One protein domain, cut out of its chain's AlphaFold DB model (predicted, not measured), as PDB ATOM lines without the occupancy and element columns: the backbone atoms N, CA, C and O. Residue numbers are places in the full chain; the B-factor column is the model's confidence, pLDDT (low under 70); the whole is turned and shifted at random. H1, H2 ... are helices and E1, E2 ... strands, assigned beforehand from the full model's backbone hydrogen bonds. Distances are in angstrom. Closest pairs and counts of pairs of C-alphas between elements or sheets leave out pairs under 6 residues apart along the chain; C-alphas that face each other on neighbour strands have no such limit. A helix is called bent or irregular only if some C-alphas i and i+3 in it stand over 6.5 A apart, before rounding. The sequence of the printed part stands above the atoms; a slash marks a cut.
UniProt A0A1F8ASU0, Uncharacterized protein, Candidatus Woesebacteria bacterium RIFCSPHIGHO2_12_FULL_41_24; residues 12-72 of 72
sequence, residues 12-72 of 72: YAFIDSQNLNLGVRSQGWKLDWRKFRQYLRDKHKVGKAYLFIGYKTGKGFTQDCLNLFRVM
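What this domain is: This is residues 12 to 72 of the 72 residues of an uncharacterized protein of Candidatus Woesebacteria bacterium RIFCSPHIGHO2_12_FULL_41_24 (UniProt A0A1F8ASU0). Two short parallel strands, E1 and E2, lie side by side as a narrow ribbon; H1 leads away from the end of E1, and H2 lies near the beginning of E2. H3 reaches on past the end of E2, its last turn near the first residue of H2, and no two helices clearly touch. The 61 printed residues have two named strands and three named helices, in the order E1, H1, H2, E2, H3, of mixed class. The whole is compact, with a radius of gyration of the C-alphas of 11.8 A and spans of 35 by 23 by 16 A.

How they stand to each other: E1, residues 12 to 16, and E2, residues 46 to 52, are parallel neighbours at 25 degrees, with N 13 and O 48 2.9 A apart and N 50 and O 13 2.8 A apart, within hydrogen-bond range. With H1, residues 17 to 26, and H2, residues 33 to 44, between them, they form a strand-helix-strand unit, two parallel strands joined through helices, with a right-handed crossover. The closest C-alphas of H1 and E2 are those of Ser 17 and Phe 52, 5.8 A; of H2 and E2, those of Leu 40 and Val 46, 5.5 A. H1 and H2 are apart. H3, residues 59 to 69, is close to H2 but not clearly touching it, the closest C-alphas being Trp 33 and Leu 68, 7.2 A. Every O i to N i+4 pair is within hydrogen-bond range in H1 and H2; in H3, 5 of 7.

Where its parts are: E1 begins at C-alpha 12 (42.071, -2.296, -1.543). H2 spans 15.5 A, E2 16.2 A and H3 16.3 A, ending at C-alpha 69 (31.011, 6.908, -8.192). H3 is irregular, but only just: C-alphas 60 and 63 are 6.53 A apart.

The domain as a whole: The two farthest C-alphas, Asp 42 and Thr 57, are 35.3 A apart. The printed part has no cut and no long link. Residues 54 to 72 have pLDDT under 70.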
ATOM      1  N   TYR A  12      42.538  -3.645  -1.266       93.12
ATOM      2  CA  TYR A  12      42.071  -2.296  -1.543       93.12
ATOM      3  C   TYR A  12      42.705  -1.818  -2.844       93.12
ATOM      4  O   TYR A  12      43.901  -2.010  -3.049       93.12
ATOM      5  N   ALA A  13      41.911  -1.206  -3.718       93.06
ATOM      6  CA  ALA A  13      42.408  -0.591  -4.942       93.06
ATOM      7  C   ALA A  13      42.295   0.932  -4.845       93.06
ATOM      8  O   ALA A  13      41.258   1.448  -4.442       93.06
ATOM      9  N   PHE A  14      43.349   1.634  -5.241       92.31
ATOM     10  CA  PHE A  14      43.418   3.089  -5.329       92.31
ATOM     11  C   PHE A  14      43.753   3.416  -6.779       92.31
ATOM     12  O   PHE A  14      44.840   3.090  -7.245       92.31
ATOM     13  N   ILE A  15      42.782   3.937  -7.523       92.19
ATOM     14  CA  ILE A  15      42.845   3.994  -8.985       92.19
ATOM     15  C   ILE A  15      42.760   5.454  -9.432       92.19
ATOM     16  O   ILE A  15      41.886   6.195  -8.985       92.19
ATOM     17  N   ASP A  16      43.639   5.866 -10.342       90.19
ATOM     18  CA  ASP A  16      43.523   7.144 -11.045       90.19
ATOM     19  C   ASP A  16      42.583   6.978 -12.251       90.19
ATOM     20  O   ASP A  16      42.909   6.310 -13.238       90.19
ATOM     21  N   SER A  17      41.388   7.571 -12.166       85.94
ATOM     22  CA  SER A  17      40.381   7.470 -13.233       85.94
ATOM     23  C   SER A  17      40.801   8.158 -14.526       85.94
ATOM     24  O   SER A  17      40.373   7.733 -15.601       85.94
ATOM     25  N   GLN A  18      41.630   9.200 -14.445       83.44
ATOM     26  CA  GLN A  18      42.049   9.956 -15.612       83.44
ATOM     27  C   GLN A  18      43.052   9.155 -16.430       83.44
ATOM     28  O   GLN A  18      42.883   9.015 -17.642       83.44
ATOM     29  N   ASN A  19      44.052   8.571 -15.771       88.69
ATOM     30  CA  ASN A  19      45.011   7.716 -16.461       88.69
ATOM     31  C   ASN A  19      44.321   6.495 -17.093       88.69
ATOM     32  O   ASN A  19      44.531   6.210 -18.273       88.69
ATOM     33  N   LEU A  20      43.418   5.846 -16.350       90.56
ATOM     34  CA  LEU A  20      42.656   4.700 -16.842       90.56
ATOM     35  C   LEU A  20      41.812   5.054 -18.075       90.56
ATOM     36  O   LEU A  20      41.857   4.355 -19.085       90.56
ATOM     37  N   ASN A  21      41.052   6.148 -18.014       86.12
ATOM     38  CA  ASN A  21      40.188   6.554 -19.117       86.12
ATOM     39  C   ASN A  21      40.993   6.952 -20.365       86.12
ATOM     40  O   ASN A  21      40.617   6.565 -21.469       86.12
ATOM     41  N   LEU A  22      42.103   7.683 -20.211       87.88
ATOM     42  CA  LEU A  22      42.969   8.042 -21.338       87.88
ATOM     43  C   LEU A  22      43.617   6.807 -21.978       87.88
ATOM     44  O   LEU A  22      43.616   6.706 -23.203       87.88
ATOM     45  N   GLY A  23      44.109   5.856 -21.176       91.75
ATOM     46  CA  GLY A  23      44.728   4.624 -21.676       91.75
ATOM     47  C   GLY A  23      43.746   3.697 -22.396       91.75
ATOM     48  O   GLY A  23      44.056   3.161 -23.453       91.75
ATOM     49  N   VAL A  24      42.526   3.547 -21.875       91.31
ATOM     50  CA  VAL A  24      41.496   2.730 -22.540       91.31
ATOM     51  C   VAL A  24      41.036   3.393 -23.846       91.31
ATOM     52  O   VAL A  24      40.893   2.719 -24.866       91.31
ATOM     53  N   ARG A  25      40.865   4.723 -23.852       89.00
ATOM     54  CA  ARG A  25      40.484   5.470 -25.063       89.00
ATOM     55  C   ARG A  25      41.575   5.469 -26.129       89.00
ATOM     56  O   ARG A  25      41.236   5.367 -27.303       89.00
ATOM     57  N   SER A  26      42.856   5.564 -25.759       94.31
ATOM     58  CA  SER A  26      43.957   5.524 -26.735       94.31
ATOM     59  C   SER A  26      44.057   4.177 -27.455       94.31
ATOM     60  O   SER A  26      44.541   4.120 -28.581       94.31
ATOM     61  N   GLN A  27      43.527   3.110 -26.849       93.88
ATOM     62  CA  GLN A  27      43.379   1.787 -27.459       93.88
ATOM     63  C   GLN A  27      42.072   1.625 -28.261       93.88
ATOM     64  O   GLN A  27      41.780   0.538 -28.751       93.88
ATOM     65  N   GLY A  28      41.264   2.683 -28.393       93.94
ATOM     66  CA  GLY A  28      39.976   2.651 -29.093       93.94
ATOM     67  C   GLY A  28      38.867   1.927 -28.325       93.94
ATOM     68  O   GLY A  28      37.837   1.585 -28.902       93.94
ATOM     69  N   TRP A  29      39.064   1.658 -27.033       92.62
ATOM     70  CA  TRP A  29      38.105   0.921 -26.216       92.62
ATOM     71  C   TRP A  29      37.234   1.880 -25.399       92.62
ATOM     72  O   TRP A  29      37.625   2.996 -25.051       92.62
ATOM     73  N   LYS A  30      36.028   1.421 -25.053       87.25
ATOM     74  CA  LYS A  30      35.158   2.074 -24.070       87.25
ATOM     75  C   LYS A  30      35.088   1.195 -22.830       87.25
ATOM     76  O   LYS A  30      34.677   0.040 -22.915       87.25
ATOM     77  N   LEU A  31      35.489   1.735 -21.683       88.25
ATOM     78  CA  LEU A  31      35.511   0.972 -20.442       88.25
ATOM     79  C   LEU A  31      34.087   0.664 -19.956       88.25
ATOM     80  O   LEU A  31      33.295   1.573 -19.708       88.25
ATOM     81  N   ASP A  32      33.783  -0.620 -19.775       90.12
ATOM     82  CA  ASP A  32      32.596  -1.081 -19.053       90.12
ATOM     83  C   ASP A  32      32.931  -1.195 -17.562       90.12
ATOM     84  O   ASP A  32      33.632  -2.110 -17.119       90.12
ATOM     85  N   TRP A  33      32.410  -0.258 -16.776       86.69
ATOM     86  CA  TRP A  33      32.684  -0.165 -15.343       86.69
ATOM     87  C   TRP A  33      32.173  -1.357 -14.532       86.69
ATOM     88  O   TRP A  33      32.779  -1.713 -13.517       86.69
ATOM     89  N   ARG A  34      31.093  -2.014 -14.974       90.25
ATOM     90  CA  ARG A  34      30.552  -3.193 -14.287       90.25
ATOM     91  C   ARG A  34      31.489  -4.380 -14.472       90.25
ATOM     92  O   ARG A  34      31.823  -5.053 -13.497       90.25
ATOM     93  N   LYS A  35      31.966  -4.598 -15.701       92.19
ATOM     94  CA  LYS A  35      32.968  -5.636 -15.993       92.19
ATOM     95  C   LYS A  35      34.300  -5.338 -15.312       92.19
ATOM     96  O   LYS A  35      34.908  -6.248 -14.758       92.19
ATOM     97  N   PHE A  36      34.718  -4.073 -15.281       92.50
ATOM     98  CA  PHE A  36      35.944  -3.662 -14.598       92.50
ATOM     99  C   PHE A  36      35.894  -3.940 -13.087       92.50
ATOM    100  O   PHE A  36      36.830  -4.520 -12.541       92.50
ATOM    101  N   ARG A  37      34.775  -3.637 -12.412       91.12
ATOM    102  CA  ARG A  37      34.576  -4.022 -11.002       91.12
ATOM    103  C   ARG A  37      34.686  -5.528 -10.800       91.12
ATOM    104  O   ARG A  37      35.366  -5.967  -9.874       91.12
ATOM    105  N   GLN A  38      33.998  -6.304 -11.636       93.50
ATOM    106  CA  GLN A  38      34.010  -7.761 -11.535       93.50
ATOM    107  C   GLN A  38      35.432  -8.304 -11.708       93.50
ATOM    108  O   GLN A  38      35.880  -9.124 -10.912       93.50
ATOM    109  N   TYR A  39      36.184  -7.765 -12.669       94.81
ATOM    110  CA  TYR A  39      37.589  -8.099 -12.878       94.81
ATOM    111  C   TYR A  39      38.450  -7.822 -11.634       94.81
ATOM    112  O   TYR A  39      39.186  -8.705 -11.191       94.81
ATOM    113  N   LEU A  40      38.327  -6.640 -11.017       93.81
ATOM    114  CA  LEU A  40      39.054  -6.306  -9.784       93.81
ATOM    115  C   LEU A  40      38.713  -7.270  -8.637       93.81
ATOM    116  O   LEU A  40      39.598  -7.714  -7.901       93.81
ATOM    117  N   ARG A  41      37.435  -7.635  -8.507       91.62
ATOM    118  CA  ARG A  41      36.966  -8.585  -7.495       91.62
ATOM    119  C   ARG A  41      37.509  -9.990  -7.736       91.62
ATOM    120  O   ARG A  41      38.026 -10.617  -6.815       91.62
ATOM    121  N   ASP A  42      37.416 -10.486  -8.961       94.19
ATOM    122  CA  ASP A  42      37.712 -11.885  -9.263       94.19
ATOM    123  C   ASP A  42      39.206 -12.137  -9.380       94.19
ATOM    124  O   ASP A  42      39.717 -13.088  -8.775       94.19
ATOM    125  N   LYS A  43      39.908 -11.269 -10.115       94.75
ATOM    126  CA  LYS A  43      41.333 -11.417 -10.407       94.75
ATOM    127  C   LYS A  43      42.205 -10.953  -9.249       94.75
ATOM    128  O   LYS A  43      43.173 -11.629  -8.915       94.75
ATOM    129  N   HIS A  44      41.849  -9.834  -8.624       92.19
ATOM    130  CA  HIS A  44      42.689  -9.176  -7.620       92.19
ATOM    131  C   HIS A  44      42.131  -9.255  -6.193       92.19
ATOM    132  O   HIS A  44      42.758  -8.734  -5.271       92.19
ATOM    133  N   LYS A  45      40.978  -9.911  -5.988       92.94
ATOM    134  CA  LYS A  45      40.307 -10.040  -4.677       92.94
ATOM    135  C   LYS A  45      40.087  -8.687  -3.996       92.94
ATOM    136  O   LYS A  45      40.148  -8.570  -2.771       92.94
ATOM    137  N   VAL A  46      39.836  -7.656  -4.807       93.25
ATOM    138  CA  VAL A  46      39.562  -6.305  -4.323       93.25
ATOM    139  C   VAL A  46      38.171  -6.282  -3.701       93.25
ATOM    140  O   VAL A  46      37.182  -6.578  -4.371       93.25
ATOM    141  N   GLY A  47      38.095  -5.937  -2.416       88.00
ATOM    142  CA  GLY A  47      36.819  -5.745  -1.718       88.00
ATOM    143  C   GLY A  47      36.360  -4.294  -1.701       88.00
ATOM    144  O   GLY A  47      35.161  -4.043  -1.626       88.00
ATOM    145  N   LYS A  48      37.294  -3.341  -1.786       88.50
ATOM    146  CA  LYS A  48      37.005  -1.904  -1.855       88.50
ATOM    147  C   LYS A  48      37.925  -1.239  -2.866       88.50
ATOM    148  O   LYS A  48      39.134  -1.451  -2.836       88.50
ATOM    149  N   ALA A  49      37.350  -0.427  -3.740       91.06
ATOM    150  CA  ALA A  49      38.088   0.365  -4.708       91.06
ATOM    151  C   ALA A  49      37.748   1.841  -4.504       91.06
ATOM    152  O   ALA A  49      36.578   2.207  -4.441       91.06
ATOM    153  N   TYR A  50      38.780   2.664  -4.404       88.50
ATOM    154  CA  TYR A  50      38.703   4.111  -4.352       88.50
ATOM    155  C   TYR A  50      39.229   4.652  -5.661       88.50
ATOM    156  O   TYR A  50      40.289   4.243  -6.140       88.50
ATOM    157  N   LEU A  51      38.473   5.569  -6.235       87.38
ATOM    158  CA  LEU A  51      38.773   6.109  -7.536       87.38
ATOM    159  C   LEU A  51      38.933   7.618  -7.433       87.38
ATOM    160  O   LEU A  51      38.034   8.321  -6.977       87.38
ATOM    161  N   PHE A  52      40.090   8.098  -7.865       84.88
ATOM    162  CA  PHE A  52      40.429   9.508  -7.843       84.88
ATOM    163  C   PHE A  52      40.060  10.120  -9.179       84.88
ATOM    164  O   PHE A  52      40.507   9.668 -10.235       84.88
ATOM    165  N   ILE A  53      39.220  11.144  -9.122       77.88
ATOM    166  CA  ILE A  53      38.837  11.950 -10.271       77.88
ATOM    167  C   ILE A  53      39.624  13.250 -10.197       77.88
ATOM    168  O   ILE A  53      39.540  13.989  -9.219       77.88
ATOM    169  N   GLY A  54      40.450  13.498 -11.214       68.31
ATOM    170  CA  GLY A  54      41.173  14.757 -11.313       68.31
ATOM    171  C   GLY A  54      40.177  15.914 -11.367       68.31
ATOM    172  O   GLY A  54      39.210  15.872 -12.132       68.31
ATOM    173  N   TYR A  55      40.397  16.945 -10.554       64.88
ATOM    174  CA  TYR A  55      39.599  18.162 -10.616       64.88
ATOM    175  C   TYR A  55      39.890  18.871 -11.943       64.88
ATOM    176  O   TYR A  55      40.972  19.419 -12.145       64.88
ATOM    177  N   LYS A  56      38.932  18.826 -12.873       60.81
ATOM    178  CA  LYS A  56      38.980  19.585 -14.125       60.81
ATOM    179  C   LYS A  56      37.883  20.640 -14.102       60.81
ATOM    180  O   LYS A  56      36.707  20.318 -13.948       60.81
ATOM    181  N   THR A  57      38.260  21.897 -14.295       55.84
ATOM    182  CA  THR A  57      37.331  23.012 -14.488       55.84
ATOM    183  C   THR A  57      36.693  22.901 -15.879       55.84
ATOM    184  O   THR A  57      37.201  23.417 -16.867       55.84
ATOM    185  N   GLY A  58      35.596  22.144 -15.998       58.16
ATOM    186  CA  GLY A  58      34.849  22.013 -17.255       58.16
ATOM    187  C   GLY A  58      33.912  20.802 -17.307       58.16
ATOM    188  O   GLY A  58      34.261  19.712 -16.863       58.16
ATOM    189  N   LYS A  59      32.721  20.985 -17.902       55.62
ATOM    190  CA  LYS A  59      31.576  20.045 -17.863       55.62
ATOM    191  C   LYS A  59      31.837  18.644 -18.452       55.62
ATOM    192  O   LYS A  59      31.093  17.717 -18.150       55.62
ATOM    193  N   GLY A  60      32.856  18.475 -19.296       56.22
ATOM    194  CA  GLY A  60      33.031  17.264 -20.113       56.22
ATOM    195  C   GLY A  60      33.596  16.036 -19.388       56.22
ATOM    196  O   GLY A  60      33.317  14.919 -19.802       56.22
ATOM    197  N   PHE A  61      34.380  16.210 -18.318       55.81
ATOM    198  CA  PHE A  61      35.006  15.084 -17.602       55.81
ATOM    199  C   PHE A  61      34.171  14.614 -16.404       55.81
ATOM    200  O   PHE A  61      34.162  13.439 -16.041       55.81
ATOM    201  N   THR A  62      33.423  15.540 -15.808       54.59
ATOM    202  CA  THR A  62      32.699  15.339 -14.556       54.59
ATOM    203  C   THR A  62      31.550  14.345 -14.707       54.59
ATOM    204  O   THR A  62      31.322  13.555 -13.800       54.59
ATOM    205  N   GLN A  63      30.858  14.305 -15.851       55.19
ATOM    206  CA  GLN A  63      29.676  13.448 -16.012       55.19
ATOM    207  C   GLN A  63      30.015  11.951 -16.120       55.19
ATOM    208  O   GLN A  63      29.355  11.126 -15.484       55.19
ATOM    209  N   ASP A  64      31.073  11.598 -16.858       55.56
ATOM    210  CA  ASP A  64      31.570  10.215 -16.944       55.56
ATOM    211  C   ASP A  64      32.081   9.729 -15.574       55.56
ATOM    212  O   ASP A  64      31.857   8.583 -15.180       55.56
ATOM    213  N   CYS A  65      32.698  10.635 -14.810       53.25
ATOM    214  CA  CYS A  65      33.231  10.395 -13.471       53.25
ATOM    215  C   CYS A  65      32.157  10.321 -12.369       53.25
ATOM    216  O   CYS A  65      32.310   9.588 -11.395       53.25
ATOM    217  N   LEU A  66      31.049  11.050 -12.500       57.00
ATOM    218  CA  LEU A  66      29.939  11.008 -11.539       57.00
ATOM    219  C   LEU A  66      29.134   9.711 -11.658       57.00
ATOM    220  O   LEU A  66      28.761   9.113 -10.649       57.00
ATOM    221  N   ASN A  67      28.924   9.227 -12.885       55.22
ATOM    222  CA  ASN A  67      28.304   7.918 -13.122       55.22
ATOM    223  C   ASN A  67      29.139   6.773 -12.531       55.22
ATOM    224  O   ASN A  67      28.614   5.736 -12.142       55.22
ATOM    225  N   LEU A  68      30.440   6.990 -12.424       54.50
ATOM    226  CA  LEU A  68      31.432   6.050 -11.945       54.50
ATOM    227  C   LEU A  68      31.456   5.915 -10.409       54.50
ATOM    228  O   LEU A  68      31.559   4.792  -9.919       54.50
ATOM    229  N   PHE A  69      31.219   6.994  -9.651       52.28
ATOM    230  CA  PHE A  69      31.011   6.908  -8.192       52.28
ATOM    231  C   PHE A  69      29.776   6.098  -7.808       52.28
ATOM    232  O   PHE A  69      29.756   5.455  -6.768       52.28
ATOM    233  N   ARG A  70      28.737   6.114  -8.646       52.59
ATOM    234  CA  ARG A  70      27.478   5.414  -8.365       52.59
ATOM    235  C   ARG A  70      27.554   3.907  -8.585       52.59
ATOM    236  O   ARG A  70      26.713   3.169  -8.082       52.59
ATOM    237  N   VAL A  71      28.527   3.468  -9.377       50.25
ATOM    238  CA  VAL A  71      28.727   2.062  -9.725       50.25
ATOM    239  C   VAL A  71      29.830   1.451  -8.862       50.25
ATOM    240  O   VAL A  71      29.953   0.226  -8.910       50.25
ATOM    241  N   MET A  72      30.605   2.252  -8.092       50.19
ATOM    242  CA  MET A  72      31.615   1.778  -7.128       50.19
ATOM    243  C   MET A  72      31.212   1.620  -5.679       50.19
ATOM    244  O   MET A  72      31.679   0.586  -5.135       50.19
TER     245      MET A  72